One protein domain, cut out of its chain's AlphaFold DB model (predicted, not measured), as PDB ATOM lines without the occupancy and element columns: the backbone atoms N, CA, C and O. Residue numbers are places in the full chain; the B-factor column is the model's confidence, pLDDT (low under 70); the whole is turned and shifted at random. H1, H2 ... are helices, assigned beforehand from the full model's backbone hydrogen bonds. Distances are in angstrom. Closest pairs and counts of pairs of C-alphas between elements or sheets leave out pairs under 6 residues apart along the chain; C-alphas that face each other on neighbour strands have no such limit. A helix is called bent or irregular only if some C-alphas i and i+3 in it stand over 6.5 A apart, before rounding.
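AT A GLANCE: This is residues 235 to 346 of the 346 residues of an uncharacterized protein of Maritimibacter sp (UniProt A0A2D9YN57). Three long helices run nearly side by side: H2 and H3 fold back on each other as a hairpin, and H1 packs more loosely on H3. The short H4 packs on H1, away from H2, and residues 339 to 346, with the short H5, stick out. The printed part has 112 residues with five named helices, H1 to H5 in chain order, and no named strand; the class is all helix. It is compact, with a radius of gyration of the C-alphas of 15.0 A, but elongated, spanning 47 by 29 by 21 A.

IN THESE COORDINATES: H1, residues 242 to 263, begins with C-alpha 242 at (24.735, 46.101, 22.083) and is 31.6 A long. H2, residues 270 to 284, is 22.0 A long and irregular: C-alphas 275 and 278 are 7.2 A apart. H3, residues 288 to 310, is 31.5 A long. H4 holds residues 318 to 326. H5, residues 339 to 345, is only just irregular, with C-alphas 340 and 343 6.52 A apart; it ends with C-alpha 345 at (19.414, 56.964, 20.374).

HOW THE PARTS SIT: H1 touches H3 with residues 248 to 255 alone, the same way at a shallow tilt of 17 degrees; the closest C-alphas, of Leu 248 and Ser 289, are 6.8 A apart. H1 touches H4, opposite ways at 29 degrees, closest at C-alphas 258 and 319, 5.3 A. The hairpin H2 and H3 touch, opposite ways at 9 degrees, closest at C-alphas 275 and 298, 4.5 A. H5 touches no helix. In H1, H3 and H4 every O i to N i+4 pair is within hydrogen-bond range; in H2 4 of 11 are, beside 9 of 12 O i to N i+3 pairs, and in H5 1 of 3, beside 2 of 4.

THE WHOLE: The C-alphas farthest apart, of Leu 310 and Ser 346, lie 48.3 A apart. The printed part has no cut. The link from H4 to H5 is long. The mean pLDDT of the printed part is 70.5, and residues 313 to 346 are among those under 70.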
ATOM      1  N   ASP A 235      44.667  45.579  24.066       53.47
ATOM      2  CA  ASP A 235      43.916  46.488  24.954       53.47
ATOM      3  C   ASP A 235      42.418  46.123  24.919       53.47
ATOM      4  O   ASP A 235      41.788  46.368  23.893       53.47
ATOM      5  N   PRO A 236      41.848  45.467  25.949       50.47
ATOM      6  CA  PRO A 236      40.500  44.898  25.893       50.47
ATOM      7  C   PRO A 236      39.401  45.948  25.648       50.47
ATOM      8  O   PRO A 236      39.432  47.052  26.186       50.47
ATOM      9  N   ASN A 237      38.383  45.576  24.862       49.06
ATOM     10  CA  ASN A 237      37.218  46.418  24.563       49.06
ATOM     11  C   ASN A 237      36.507  46.883  25.847       49.06
ATOM     12  O   ASN A 237      35.845  46.090  26.516       49.06
ATOM     13  N   LEU A 238      36.553  48.181  26.137       49.84
ATOM     14  CA  LEU A 238      35.692  48.809  27.136       49.84
ATOM     15  C   LEU A 238      34.610  49.623  26.408       49.84
ATOM     16  O   LEU A 238      34.875  50.710  25.908       49.84
ATOM     17  N   GLY A 239      33.381  49.094  26.345       59.38
ATOM     18  CA  GLY A 239      32.187  49.949  26.245       59.38
ATOM     19  C   GLY A 239      31.428  50.057  24.917       59.38
ATOM     20  O   GLY A 239      30.673  51.016  24.768       59.38
ATOM     21  N   LEU A 240      31.543  49.119  23.964       65.69
ATOM     22  CA  LEU A 240      30.603  49.118  22.827       65.69
ATOM     23  C   LEU A 240      29.177  48.776  23.291       65.69
ATOM     24  O   LEU A 240      28.961  47.814  24.031       65.69
ATOM     25  N   ALA A 241      28.194  49.531  22.809       73.38
ATOM     26  CA  ALA A 241      26.781  49.252  23.035       73.38
ATOM     27  C   ALA A 241      26.318  48.017  22.237       73.38
ATOM     28  O   ALA A 241      26.847  47.707  21.167       73.38
ATOM     29  N   VAL A 242      25.274  47.328  22.713       79.31
ATOM     30  CA  VAL A 242      24.735  46.101  22.083       79.31
ATOM     31  C   VAL A 242      24.400  46.301  20.599       79.31
ATOM     32  O   VAL A 242      24.703  45.446  19.767       79.31
ATOM     33  N   TRP A 243      23.829  47.452  20.237       72.69
ATOM     34  CA  TRP A 243      23.486  47.759  18.846       72.69
ATOM     35  C   TRP A 243      24.724  47.877  17.940       72.69
ATOM     36  O   TRP A 243      24.654  47.532  16.760       72.69
ATOM     37  N   GLN A 244      25.873  48.295  18.479       73.88
ATOM     38  CA  GLN A 244      27.128  48.377  17.728       73.88
ATOM     39  C   GLN A 244      27.621  46.972  17.377       73.88
ATOM     40  O   GLN A 244      27.984  46.721  16.229       73.88
ATOM     41  N   TYR A 245      27.532  46.019  18.311       75.56
ATOM     42  CA  TYR A 245      27.821  44.611  18.027       75.56
ATOM     43  C   TYR A 245      26.879  44.018  16.975       75.56
ATOM     44  O   TYR A 245      27.339  43.310  16.079       75.56
ATOM     45  N   ALA A 246      25.582  44.337  17.037       77.62
ATOM     46  CA  ALA A 246      24.612  43.885  16.042       77.62
ATOM     47  C   ALA A 246      24.941  44.413  14.633       77.62
ATOM     48  O   ALA A 246      24.915  43.652  13.664       77.62
ATOM     49  N   LEU A 247      25.321  45.691  14.516       72.56
ATOM     50  CA  LEU A 247      25.777  46.264  13.249       72.56
ATOM     51  C   LEU A 247      27.043  45.572  12.748       72.56
ATOM     52  O   LEU A 247      27.080  45.137  11.601       72.56
ATOM     53  N   LEU A 248      28.064  45.420  13.593       74.62
ATOM     54  CA  LEU A 248      29.299  44.720  13.233       74.62
ATOM     55  C   LEU A 248      29.012  43.299  12.725       74.62
ATOM     56  O   LEU A 248      29.541  42.904  11.687       74.62
ATOM     57  N   ALA A 249      28.137  42.552  13.402       78.12
ATOM     58  CA  ALA A 249      27.712  41.223  12.970       78.12
ATOM     59  C   ALA A 249      27.032  41.248  11.589       78.12
ATOM     60  O   ALA A 249      27.302  40.383  10.755       78.12
ATOM     61  N   LEU A 250      26.208  42.265  11.306       76.62
ATOM     62  CA  LEU A 250      25.599  42.458   9.990       76.62
ATOM     63  C   LEU A 250      26.655  42.691   8.899       76.62
ATOM     64  O   LEU A 250      26.563  42.089   7.828       76.62
ATOM     65  N   TYR A 251      27.682  43.506   9.158       73.25
ATOM     66  CA  TYR A 251      28.784  43.685   8.205       73.25
ATOM     67  C   TYR A 251      29.575  42.405   7.978       73.25
ATOM     68  O   TYR A 251      29.932  42.102   6.841       73.25
ATOM     69  N   TRP A 252      29.838  41.645   9.038       78.12
ATOM     70  CA  TRP A 252      30.495  40.347   8.942       78.12
ATOM     71  C   TRP A 252      29.699  39.377   8.073       78.12
ATOM     72  O   TRP A 252      30.256  38.760   7.161       78.12
ATOM     73  N   ALA A 253      28.387  39.293   8.299       80.50
ATOM     74  CA  ALA A 253      27.490  38.481   7.490       80.50
ATOM     75  C   ALA A 253      27.467  38.953   6.028       80.50
ATOM     76  O   ALA A 253      27.549  38.127   5.118       80.50
ATOM     77  N   ALA A 254      27.423  40.267   5.785       76.06
ATOM     78  CA  ALA A 254      27.451  40.837   4.441       76.06
ATOM     79  C   ALA A 254      28.775  40.542   3.715       76.06
ATOM     80  O   ALA A 254      28.757  40.069   2.576       76.06
ATOM     81  N   LEU A 255      29.918  40.749   4.375       78.38
ATOM     82  CA  LEU A 255      31.247  40.434   3.848       78.38
ATOM     83  C   LEU A 255      31.358  38.943   3.507       78.38
ATOM     84  O   LEU A 255      31.740  38.591   2.389       78.38
ATOM     85  N   GLY A 256      30.958  38.069   4.436       82.25
ATOM     86  CA  GLY A 256      30.938  36.621   4.240       82.25
ATOM     87  C   GLY A 256      30.036  36.197   3.081       82.25
ATOM     88  O   GLY A 256      30.454  35.404   2.238       82.25
ATOM     89  N   ALA A 257      28.837  36.775   2.971       81.38
ATOM     90  CA  ALA A 257      27.906  36.496   1.882       81.38
ATOM     91  C   ALA A 257      28.460  36.928   0.514       81.38
ATOM     92  O   ALA A 257      28.344  36.173  -0.455       81.38
ATOM     93  N   VAL A 258      29.100  38.103   0.418       76.56
ATOM     94  CA  VAL A 258      29.741  38.553  -0.831       76.56
ATOM     95  C   VAL A 258      30.875  37.613  -1.218       76.56
ATOM     96  O   VAL A 258      30.918  37.155  -2.362       76.56
ATOM     97  N   LEU A 259      31.766  37.289  -0.280       79.94
ATOM     98  CA  LEU A 259      32.888  36.384  -0.528       79.94
ATOM     99  C   LEU A 259      32.402  34.989  -0.942       79.94
ATOM    100  O   LEU A 259      32.854  34.464  -1.960       79.94
ATOM    101  N   ALA A 260      31.425  34.421  -0.232       83.00
ATOM    102  CA  ALA A 260      30.832  33.131  -0.571       83.00
ATOM    103  C   ALA A 260      30.185  33.147  -1.965       83.00
ATOM    104  O   ALA A 260      30.387  32.222  -2.750       83.00
ATOM    105  N   ALA A 261      29.456  34.211  -2.315       79.50
ATOM    106  CA  ALA A 261      28.848  34.352  -3.636       79.50
ATOM    107  C   ALA A 261      29.898  34.484  -4.752       79.50
ATOM    108  O   ALA A 261      29.733  33.912  -5.830       79.50
ATOM    109  N   MET A 262      30.985  35.218  -4.508       73.75
ATOM    110  CA  MET A 262      32.072  35.409  -5.474       73.75
ATOM    111  C   MET A 262      32.887  34.139  -5.731       73.75
ATOM    112  O   MET A 262      33.343  33.923  -6.860       73.75
ATOM    113  N   TYR A 263      33.088  33.333  -4.687       77.81
ATOM    114  CA  TYR A 263      33.976  32.171  -4.705       77.81
ATOM    115  C   TYR A 263      33.237  30.833  -4.674       77.81
ATOM    116  O   TYR A 263      33.867  29.783  -4.557       77.81
ATOM    117  N   ARG A 264      31.913  30.829  -4.862       83.00
ATOM    118  CA  ARG A 264      31.140  29.593  -5.013       83.00
ATOM    119  C   ARG A 264      31.696  28.771  -6.182       83.00
ATOM    120  O   ARG A 264      31.660  29.211  -7.330       83.00
ATOM    121  N   GLY A 265      32.227  27.587  -5.876       79.94
ATOM    122  CA  GLY A 265      32.844  26.692  -6.862       79.94
ATOM    123  C   GLY A 265      34.215  27.151  -7.379       79.94
ATOM    124  O   GLY A 265      34.652  26.684  -8.427       79.94
ATOM    125  N   ARG A 266      34.894  28.076  -6.687       80.88
ATOM    126  CA  ARG A 266      36.216  28.596  -7.070       80.88
ATOM    127  C   ARG A 266      37.204  28.462  -5.918       80.88
ATOM    128  O   ARG A 266      36.832  28.544  -4.753       80.88
ATOM    129  N   ARG A 267      38.485  28.298  -6.250       82.69
ATOM    130  CA  ARG A 267      39.564  28.366  -5.256       82.69
ATOM    131  C   ARG A 267      39.767  29.816  -4.819       82.69
ATOM    132  O   ARG A 267      39.690  30.722  -5.652       82.69
ATOM    133  N   ALA A 268      40.028  30.020  -3.530       81.69
ATOM    134  CA  ALA A 268      40.452  31.313  -3.013       81.69
ATOM    135  C   ALA A 268      41.756  31.751  -3.704       81.69
ATOM    136  O   ALA A 268      42.634  30.929  -3.972       81.69
ATOM    137  N   ASP A 269      41.864  33.042  -3.999       86.00
ATOM    138  CA  ASP A 269      43.062  33.661  -4.565       86.00
ATOM    139  C   ASP A 269      43.617  34.744  -3.626       86.00
ATOM    140  O   ASP A 269      43.008  35.095  -2.612       86.00
ATOM    141  N   LEU A 270      44.798  35.276  -3.958       87.38
ATOM    142  CA  LEU A 270      45.462  36.313  -3.157       87.38
ATOM    143  C   LEU A 270      44.593  37.559  -2.960       87.38
ATOM    144  O   LEU A 270      44.743  38.251  -1.960       87.38
ATOM    145  N   LEU A 271      43.673  37.840  -3.887       83.62
ATOM    146  CA  LEU A 271      42.771  38.975  -3.762       83.62
ATOM    147  C   LEU A 271      41.736  38.746  -2.646       83.62
ATOM    148  O   LEU A 271      41.435  39.694  -1.920       83.62
ATOM    149  N   VAL A 272      41.221  37.518  -2.456       85.56
ATOM    150  CA  VAL A 272      40.388  37.187  -1.273       85.56
ATOM    151  C   VAL A 272      41.160  37.417  -0.004       85.56
ATOM    152  O   VAL A 272      40.674  38.100   0.891       85.56
ATOM    153  N   LEU A 273      42.352  36.827   0.058       89.19
ATOM    154  CA  LEU A 273      43.169  36.849   1.258       89.19
ATOM    155  C   LEU A 273      43.498  38.293   1.639       89.19
ATOM    156  O   LEU A 273      43.346  38.662   2.796       89.19
ATOM    157  N   ALA A 274      43.826  39.137   0.658       90.19
ATOM    158  CA  ALA A 274      44.030  40.564   0.871       90.19
ATOM    159  C   ALA A 274      42.763  41.295   1.351       90.19
ATOM    160  O   ALA A 274      42.866  42.179   2.195       90.19
ATOM    161  N   ALA A 275      41.573  40.919   0.863       85.06
ATOM    162  CA  ALA A 275      40.306  41.519   1.289       85.06
ATOM    163  C   ALA A 275      39.948  41.207   2.752       85.06
ATOM    164  O   ALA A 275      39.347  42.038   3.425       85.06
ATOM    165  N   VAL A 276      40.330  40.027   3.250       88.31
ATOM    166  CA  VAL A 276      40.064  39.610   4.638       88.31
ATOM    167  C   VAL A 276      41.240  39.840   5.583       88.31
ATOM    168  O   VAL A 276      41.066  39.746   6.792       88.31
ATOM    169  N   CYS A 277      42.425  40.181   5.072       90.94
ATOM    170  CA  CYS A 277      43.615  40.432   5.888       90.94
ATOM    171  C   CYS A 277      43.415  41.476   7.005       90.94
ATOM    172  O   CYS A 277      43.874  41.215   8.119       90.94
ATOM    173  N   PRO A 278      42.664  42.585   6.804       89.00
ATOM    174  CA  PRO A 278      42.407  43.548   7.877       89.00
ATOM    175  C   PRO A 278      41.723  42.914   9.090       89.00
ATOM    176  O   PRO A 278      41.860  43.408  10.201       89.00
ATOM    177  N   LEU A 279      41.019  41.796   8.904       85.31
ATOM    178  CA  LEU A 279      40.308  41.117   9.977       85.31
ATOM    179  C   LEU A 279      41.240  40.417  10.967       85.31
ATOM    180  O   LEU A 279      40.833  40.207  12.106       85.31
ATOM    181  N   VAL A 280      42.482  40.113  10.575       86.25
ATOM    182  CA  VAL A 280      43.515  39.608  11.497       86.25
ATOM    183  C   VAL A 280      43.806  40.638  12.589       86.25
ATOM    184  O   VAL A 280      44.139  40.263  13.709       86.25
ATOM    185  N   LEU A 281      43.587  41.928  12.309       82.69
ATOM    186  CA  LEU A 281      43.744  42.983  13.304       82.69
ATOM    187  C   LEU A 281      42.751  42.859  14.462       82.69
ATOM    188  O   LEU A 281      43.060  43.358  15.530       82.69
ATOM    189  N   ASN A 282      41.639  42.122  14.320       75.38
ATOM    190  CA  ASN A 282      40.747  41.826  15.452       75.38
ATOM    191  C   ASN A 282      41.396  40.926  16.516       75.38
ATOM    192  O   ASN A 282      40.930  40.900  17.648       75.38
ATOM    193  N   VAL A 283      42.459  40.189  16.172       73.44
ATOM    194  CA  VAL A 283      43.218  39.379  17.140       73.44
ATOM    195  C   VAL A 283      44.106  40.264  18.023       73.44
ATOM    196  O   VAL A 283      44.396  39.914  19.160       73.44
ATOM    197  N   VAL A 284      44.529  41.415  17.494       67.00
ATOM    198  CA  VAL A 284      45.572  42.290  18.062       67.00
ATOM    199  C   VAL A 284      45.089  43.726  18.284       67.00
ATOM    200  O   VAL A 284      45.866  44.637  18.525       67.00
ATOM    201  N   GLY A 285      43.799  43.991  18.142       64.88
ATOM    202  CA  GLY A 285      43.310  45.358  18.132       64.88
ATOM    203  C   GLY A 285      41.800  45.413  18.106       64.88
ATOM    204  O   GLY A 285      41.141  44.766  17.299       64.88
ATOM    205  N   TRP A 286      41.250  46.254  18.966       67.50
ATOM    206  CA  TRP A 286      39.828  46.233  19.285       67.50
ATOM    207  C   TRP A 286      39.001  47.279  18.524       67.50
ATOM    208  O   TRP A 286      37.806  47.426  18.765       67.50
ATOM    209  N   ASP A 287      39.589  47.944  17.521       72.69
ATOM    210  CA  ASP A 287      38.864  48.827  16.595       72.69
ATOM    211  C   ASP A 287      38.133  48.026  15.502       72.69
ATOM    212  O   ASP A 287      38.368  48.169  14.300       72.69
ATOM    213  N   VAL A 288      37.238  47.139  15.941       71.06
ATOM    214  CA  VAL A 288      36.508  46.205  15.071       71.06
ATOM    215  C   VAL A 288      35.737  46.958  13.983       71.06
ATOM    216  O   VAL A 288      35.679  46.504  12.841       71.06
ATOM    217  N   SER A 289      35.203  48.142  14.307       71.56
ATOM    218  CA  SER A 289      34.527  49.011  13.337       71.56
ATOM    219  C   SER A 289      35.455  49.412  12.182       71.56
ATOM    220  O   SER A 289      35.107  49.190  11.019       71.56
ATOM    221  N   ARG A 290      36.673  49.882  12.494       77.25
ATOM    222  CA  ARG A 290      37.705  50.218  11.507       77.25
ATOM    223  C   ARG A 290      38.119  48.995  10.697       77.25
ATOM    224  O   ARG A 290      38.219  49.078   9.476       77.25
ATOM    225  N   TRP A 291      38.351  47.851  11.340       79.69
ATOM    226  CA  TRP A 291      38.828  46.643  10.654       79.69
ATOM    227  C   TRP A 291      37.810  46.085   9.670       79.69
ATOM    228  O   TRP A 291      38.168  45.696   8.558       79.69
ATOM    229  N   VAL A 292      36.537  46.099  10.052       75.31
ATOM    230  CA  VAL A 292      35.430  45.711   9.179       75.31
ATOM    231  C   VAL A 292      35.297  46.685   8.006       75.31
ATOM    232  O   VAL A 292      35.176  46.245   6.861       75.31
ATOM    233  N   ALA A 293      35.387  47.994   8.259       76.25
ATOM    234  CA  ALA A 293      35.336  49.013   7.213       76.25
ATOM    235  C   ALA A 293      36.503  48.869   6.217       76.25
ATOM    236  O   ALA A 293      36.298  48.898   4.999       76.25
ATOM    237  N   LEU A 294      37.715  48.606   6.714       79.56
ATOM    238  CA  LEU A 294      38.896  48.330   5.896       79.56
ATOM    239  C   LEU A 294      38.766  47.029   5.098       79.56
ATOM    240  O   LEU A 294      39.095  47.023   3.915       79.56
ATOM    241  N   ALA A 295      38.251  45.949   5.690       81.56
ATOM    242  CA  ALA A 295      37.986  44.700   4.972       81.56
ATOM    243  C   ALA A 295      36.956  44.901   3.851       81.56
ATOM    244  O   ALA A 295      37.102  44.382   2.742       81.56
ATOM    245  N   PHE A 296      35.941  45.728   4.100       76.38
ATOM    246  CA  PHE A 296      34.970  46.092   3.080       76.38
ATOM    247  C   PHE A 296      35.596  46.944   1.962       76.38
ATOM    248  O   PHE A 296      35.406  46.642   0.782       76.38
ATOM    249  N   ALA A 297      36.417  47.947   2.297       76.50
ATOM    250  CA  ALA A 297      37.186  48.719   1.314       76.50
ATOM    251  C   ALA A 297      38.058  47.801   0.441       76.50
ATOM    252  O   ALA A 297      38.062  47.891  -0.790       76.50
ATOM    253  N   ALA A 298      38.759  46.875   1.092       80.69
ATOM    254  CA  ALA A 298      39.640  45.900   0.478       80.69
ATOM    255  C   ALA A 298      38.880  44.975  -0.488       80.69
ATOM    256  O   ALA A 298      39.346  44.711  -1.599       80.69
ATOM    257  N   LEU A 299      37.667  44.555  -0.124       78.94
ATOM    258  CA  LEU A 299      36.767  43.801  -0.995       78.94
ATOM    259  C   LEU A 299      36.362  44.599  -2.246       78.94
ATOM    260  O   LEU A 299      36.393  44.061  -3.356       78.94
ATOM    261  N   LEU A 300      36.020  45.884  -2.114       75.00
ATOM    262  CA  LEU A 300      35.669  46.736  -3.262       75.00
ATOM    263  C   LEU A 300      36.854  46.931  -4.217       75.00
ATOM    264  O   LEU A 300      36.698  46.878  -5.445       75.00
ATOM    265  N   VAL A 301      38.050  47.112  -3.660       75.81
ATOM    266  CA  VAL A 301      39.301  47.167  -4.422       75.81
ATOM    267  C   VAL A 301      39.543  45.841  -5.145       75.81
ATOM    268  O   VAL A 301      39.783  45.838  -6.352       75.81
ATOM    269  N   ASN A 302      39.412  44.707  -4.453       77.38
ATOM    270  CA  ASN A 302      39.540  43.371  -5.040       77.38
ATOM    271  C   ASN A 302      38.590  43.199  -6.235       77.38
ATOM    272  O   ASN A 302      39.028  42.856  -7.335       77.38
ATOM    273  N   LEU A 303      37.308  43.525  -6.056       73.94
ATOM    274  CA  LEU A 303      36.318  43.497  -7.131       73.94
ATOM    275  C   LEU A 303      36.791  44.308  -8.348       73.94
ATOM    276  O   LEU A 303      36.624  43.870  -9.495       73.94
ATOM    277  N   SER A 304      37.399  45.470  -8.107       71.62
ATOM    278  CA  SER A 304      37.985  46.332  -9.139       71.62
ATOM    279  C   SER A 304      39.079  45.629  -9.929       71.62
ATOM    280  O   SER A 304      38.989  45.546 -11.157       71.62
ATOM    281  N   PHE A 305      40.044  45.028  -9.238       72.00
ATOM    282  CA  PHE A 305      41.125  44.282  -9.876       72.00
ATOM    283  C   PHE A 305      40.647  43.022 -10.592       72.00
ATOM    284  O   PHE A 305      41.125  42.754 -11.689       72.00
ATOM    285  N   GLN A 306      39.677  42.275 -10.060       73.00
ATOM    286  CA  GLN A 306      39.151  41.099 -10.765       73.00
ATOM    287  C   GLN A 306      38.500  41.457 -12.095       73.00
ATOM    288  O   GLN A 306      38.653  40.724 -13.073       73.00
ATOM    289  N   ARG A 307      37.805  42.595 -12.160       72.12
ATOM    290  CA  ARG A 307      37.247  43.059 -13.429       72.12
ATOM    291  C   ARG A 307      38.348  43.500 -14.389       72.12
ATOM    292  O   ARG A 307      38.319  43.088 -15.542       72.12
ATOM    293  N   LEU A 308      39.295  44.314 -13.914       68.25
ATOM    294  CA  LEU A 308      40.367  44.880 -14.741       68.25
ATOM    295  C   LEU A 308      41.347  43.818 -15.255       68.25
ATOM    296  O   LEU A 308      41.700  43.831 -16.428       68.25
ATOM    297  N   ALA A 309      41.790  42.911 -14.387       70.81
ATOM    298  CA  ALA A 309      42.831  41.939 -14.696       70.81
ATOM    299  C   ALA A 309      42.284  40.648 -15.317       70.81
ATOM    300  O   ALA A 309      42.954  40.036 -16.143       70.81
ATOM    301  N   LEU A 310      41.088  40.214 -14.906       71.69
ATOM    302  CA  LEU A 310      40.558  38.887 -15.251       71.69
ATOM    303  C   LEU A 310      39.279  38.958 -16.088       71.69
ATOM    304  O   LEU A 310      38.696  37.921 -16.393       71.69
ATOM    305  N   GLY A 311      38.789  40.161 -16.408       71.44
ATOM    306  CA  GLY A 311      37.544  40.346 -17.150       71.44
ATOM    307  C   GLY A 311      36.303  39.820 -16.420       71.44
ATOM    308  O   GLY A 311      35.244  39.726 -17.032       71.44
ATOM    309  N   ARG A 312      36.388  39.498 -15.124       72.50
ATOM    310  CA  ARG A 312      35.294  38.864 -14.375       72.50
ATOM    311  C   ARG A 312      34.220  39.880 -14.004       72.50
ATOM    312  O   ARG A 312      34.520  40.894 -13.377       72.50
ATOM    313  N   ASP A 313      32.972  39.594 -14.360       67.19
ATOM    314  CA  ASP A 313      31.826  40.382 -13.909       67.19
ATOM    315  C   ASP A 313      31.482  40.090 -12.439       67.19
ATOM    316  O   ASP A 313      31.823  39.041 -11.886       67.19
ATOM    317  N   LEU A 314      30.806  41.048 -11.797       60.44
ATOM    318  CA  LEU A 314      30.311  40.895 -10.429       60.44
ATOM    319  C   LEU A 314      29.369  39.680 -10.315       60.44
ATOM    320  O   LEU A 314      28.600  39.429 -11.249       60.44
ATOM    321  N   PRO A 315      29.348  38.974  -9.167       59.06
ATOM    322  CA  PRO A 315      28.358  37.929  -8.912       59.06
ATOM    323  C   PRO A 315      26.926  38.454  -9.126       59.06
ATOM    324  O   PRO A 315      26.582  39.569  -8.716       59.06
ATOM    325  N   GLN A 316      26.084  37.660  -9.800       67.25
ATOM    326  CA  GLN A 316      24.689  38.024 -10.066       67.25
ATOM    327  C   GLN A 316      23.871  38.165  -8.772       67.25
ATOM    328  O   GLN A 316      24.194  37.537  -7.767       67.25
ATOM    329  N   ARG A 317      22.814  38.997  -8.850       59.16
ATOM    330  CA  ARG A 317      21.760  39.348  -7.863       59.16
ATOM    331  C   ARG A 317      22.182  39.423  -6.381       59.16
ATOM    332  O   ARG A 317      22.137  40.516  -5.827       59.16
ATOM    333  N   GLY A 318      22.635  38.335  -5.760       55.75
ATOM    334  CA  GLY A 318      23.047  38.278  -4.349       55.75
ATOM    335  C   GLY A 318      24.221  39.199  -3.993       55.75
ATOM    336  O   GLY A 318      24.153  39.919  -3.003       55.75
ATOM    337  N   GLY A 319      25.255  39.280  -4.837       58.41
ATOM    338  CA  GLY A 319      26.374  40.200  -4.589       58.41
ATOM    339  C   GLY A 319      26.005  41.675  -4.754       58.41
ATOM    340  O   GLY A 319      26.558  42.534  -4.076       58.41
ATOM    341  N   ARG A 320      25.026  41.979  -5.616       65.06
ATOM    342  CA  ARG A 320      24.500  43.343  -5.777       65.06
ATOM    343  C   ARG A 320      23.670  43.761  -4.567       65.06
ATOM    344  O   ARG A 320      23.832  44.880  -4.108       65.06
ATOM    345  N   ALA A 321      22.833  42.867  -4.041       60.84
ATOM    346  CA  ALA A 321      22.049  43.126  -2.836       60.84
ATOM    347  C   ALA A 321      22.948  43.378  -1.615       60.84
ATOM    348  O   ALA A 321      22.748  44.355  -0.905       60.84
ATOM    349  N   ALA A 322      23.994  42.572  -1.426       59.97
ATOM    350  CA  ALA A 322      24.938  42.781  -0.331       59.97
ATOM    351  C   ALA A 322      25.741  44.091  -0.476       59.97
ATOM    352  O   ALA A 322      25.922  44.807   0.503       59.97
ATOM    353  N   LEU A 323      26.141  44.474  -1.696       63.22
ATOM    354  CA  LEU A 323      26.752  45.790  -1.949       63.22
ATOM    355  C   LEU A 323      25.782  46.955  -1.675       63.22
ATOM    356  O   LEU A 323      26.202  47.984  -1.155       63.22
ATOM    357  N   LEU A 324      24.495  46.795  -2.005       63.75
ATOM    358  CA  LEU A 324      23.439  47.778  -1.725       63.75
ATOM    359  C   LEU A 324      23.163  47.938  -0.223       63.75
ATOM    360  O   LEU A 324      22.872  49.046   0.213       63.75
ATOM    361  N   LEU A 325      23.294  46.874   0.571       58.91
ATOM    362  CA  LEU A 325      23.134  46.943   2.028       58.91
ATOM    363  C   LEU A 325      24.283  47.698   2.713       58.91
ATOM    364  O   LEU A 325      24.077  48.317   3.751       58.91
ATOM    365  N   CYS A 326      25.475  47.697   2.116       56.50
ATOM    366  CA  CYS A 326      26.652  48.392   2.647       56.50
ATOM    367  C   CYS A 326      26.846  49.811   2.076       56.50
ATOM    368  O   CYS A 326      27.688  50.567   2.555       56.50
ATOM    369  N   LEU A 327      26.076  50.172   1.045       56.03
ATOM    370  CA  LEU A 327      26.142  51.456   0.343       56.03
ATOM    371  C   LEU A 327      25.852  52.688   1.208       56.03
ATOM    372  O   LEU A 327      26.540  53.688   1.003       56.03
ATOM    373  N   PRO A 328      24.878  52.660   2.144       54.22
ATOM    374  CA  PRO A 328      24.617  53.815   2.982       54.22
ATOM    375  C   PRO A 328      25.872  54.158   3.764       54.22
ATOM    376  O   PRO A 328      26.324  55.287   3.693       54.22
ATOM    377  N   ALA A 329      26.469  53.170   4.427       55.69
ATOM    378  CA  ALA A 329      27.462  53.375   5.462       55.69
ATOM    379  C   ALA A 329      28.858  53.787   4.998       55.69
ATOM    380  O   ALA A 329      29.555  54.477   5.733       55.69
ATOM    381  N   GLY A 330      29.254  53.386   3.788       56.50
ATOM    382  CA  GLY A 330      30.602  53.614   3.272       56.50
ATOM    383  C   GLY A 330      31.710  52.901   4.081       56.50
ATOM    384  O   GLY A 330      31.499  52.455   5.205       56.50
ATOM    385  N   PRO A 331      32.912  52.738   3.505       54.72
ATOM    386  CA  PRO A 331      34.043  52.098   4.177       54.72
ATOM    387  C   PRO A 331      34.974  53.083   4.893       54.72
ATOM    388  O   PRO A 331      35.983  52.658   5.452       54.72
ATOM    389  N   ILE A 332      34.719  54.388   4.786       55.09
ATOM    390  CA  ILE A 332      35.585  55.410   5.366       55.09
ATOM    391  C   ILE A 332      35.044  55.685   6.763       55.09
ATOM    392  O   ILE A 332      33.966  56.252   6.878       55.09
ATOM    393  N   GLY A 333      35.734  55.212   7.804       50.69
ATOM    394  CA  GLY A 333      35.240  55.375   9.164       50.69
ATOM    395  C   GLY A 333      35.872  54.516  10.242       50.69
ATOM    396  O   GLY A 333      35.968  53.303  10.072       50.69
ATOM    397  N   THR A 334      36.295  55.126  11.351       57.78
ATOM    398  CA  THR A 334      37.135  54.512  12.380       57.78
ATOM    399  C   THR A 334      36.800  54.886  13.837       57.78
ATOM    400  O   THR A 334      36.679  56.037  14.252       57.78
ATOM    401  N   GLY A 335      36.739  53.879  14.705       52.62
ATOM    402  CA  GLY A 335      36.685  54.037  16.162       52.62
ATOM    403  C   GLY A 335      35.289  54.083  16.786       52.62
ATOM    404  O   GLY A 335      35.137  53.597  17.901       52.62
ATOM    405  N   ALA A 336      34.267  54.605  16.101       57.72
ATOM    406  CA  ALA A 336      32.877  54.526  16.559       57.72
ATOM    407  C   ALA A 336      31.935  54.379  15.354       57.72
ATOM    408  O   ALA A 336      31.958  55.240  14.473       57.72
ATOM    409  N   PRO A 337      31.109  53.319  15.275       58.16
ATOM    410  CA  PRO A 337      30.156  53.176  14.184       58.16
ATOM    411  C   PRO A 337      29.059  54.240  14.317       58.16
ATOM    412  O   PRO A 337      28.316  54.233  15.296       58.16
ATOM    413  N   PHE A 338      28.944  55.124  13.320       64.19
ATOM    414  CA  PHE A 338      27.880  56.131  13.206       64.19
ATOM    415  C   PHE A 338      27.751  57.062  14.431       64.19
ATOM    416  O   PHE A 338      26.688  57.126  15.051       64.19
ATOM    417  N   PRO A 339      28.798  57.820  14.795       56.72
ATOM    418  CA  PRO A 339      28.805  58.660  15.988       56.72
ATOM    419  C   PRO A 339      27.748  59.772  15.930       56.72
ATOM    420  O   PRO A 339      27.229  60.164  16.968       56.72
ATOM    421  N   TRP A 340      27.336  60.217  14.739       59.09
ATOM    422  CA  TRP A 340      26.223  61.164  14.575       59.09
ATOM    423  C   TRP A 340      24.848  60.571  14.913       59.09
ATOM    424  O   TRP A 340      23.891  61.317  15.084       59.09
ATOM    425  N   LEU A 341      24.718  59.242  15.004       64.12
ATOM    426  CA  LEU A 341      23.492  58.613  15.493       64.12
ATOM    427  C   LEU A 341      23.434  58.593  17.020       64.12
ATOM    428  O   LEU A 341      22.351  58.385  17.552       64.12
ATOM    429  N   ALA A 342      24.535  58.838  17.740       61.75
ATOM    430  CA  ALA A 342      24.525  58.803  19.203       61.75
ATOM    431  C   ALA A 342      23.456  59.734  19.804       61.75
ATOM    432  O   ALA A 342      22.777  59.323  20.735       61.75
ATOM    433  N   GLY A 343      23.231  60.913  19.211       54.78
ATOM    434  CA  GLY A 343      22.180  61.850  19.638       54.78
ATOM    435  C   GLY A 343      20.750  61.486  19.212       54.78
ATOM    436  O   GLY A 343      19.811  62.151  19.624       54.78
ATOM    437  N   VAL A 344      20.566  60.465  18.367       54.56
ATOM    438  CA  VAL A 344      19.245  59.956  17.945       54.56
ATOM    439  C   VAL A 344      18.761  58.830  18.867       54.56
ATOM    440  O   VAL A 344      17.562  58.585  18.961       54.56
ATOM    441  N   TRP A 345      19.691  58.134  19.529       42.53
ATOM    442  CA  TRP A 345      19.414  56.964  20.374       42.53
ATOM    443  C   TRP A 345      19.653  57.208  21.874       42.53
ATOM    444  O   TRP A 345      19.470  56.279  22.660       42.53
ATOM    445  N   SER A 346      20.078  58.418  22.254       43.19
ATOM    446  CA  SER A 346      20.154  58.918  23.636       43.19
ATOM    447  C   SER A 346      18.851  59.589  24.048       43.19
ATOM    448  O   SER A 346      18.368  59.298  25.160       43.19
TER     449      SER A 346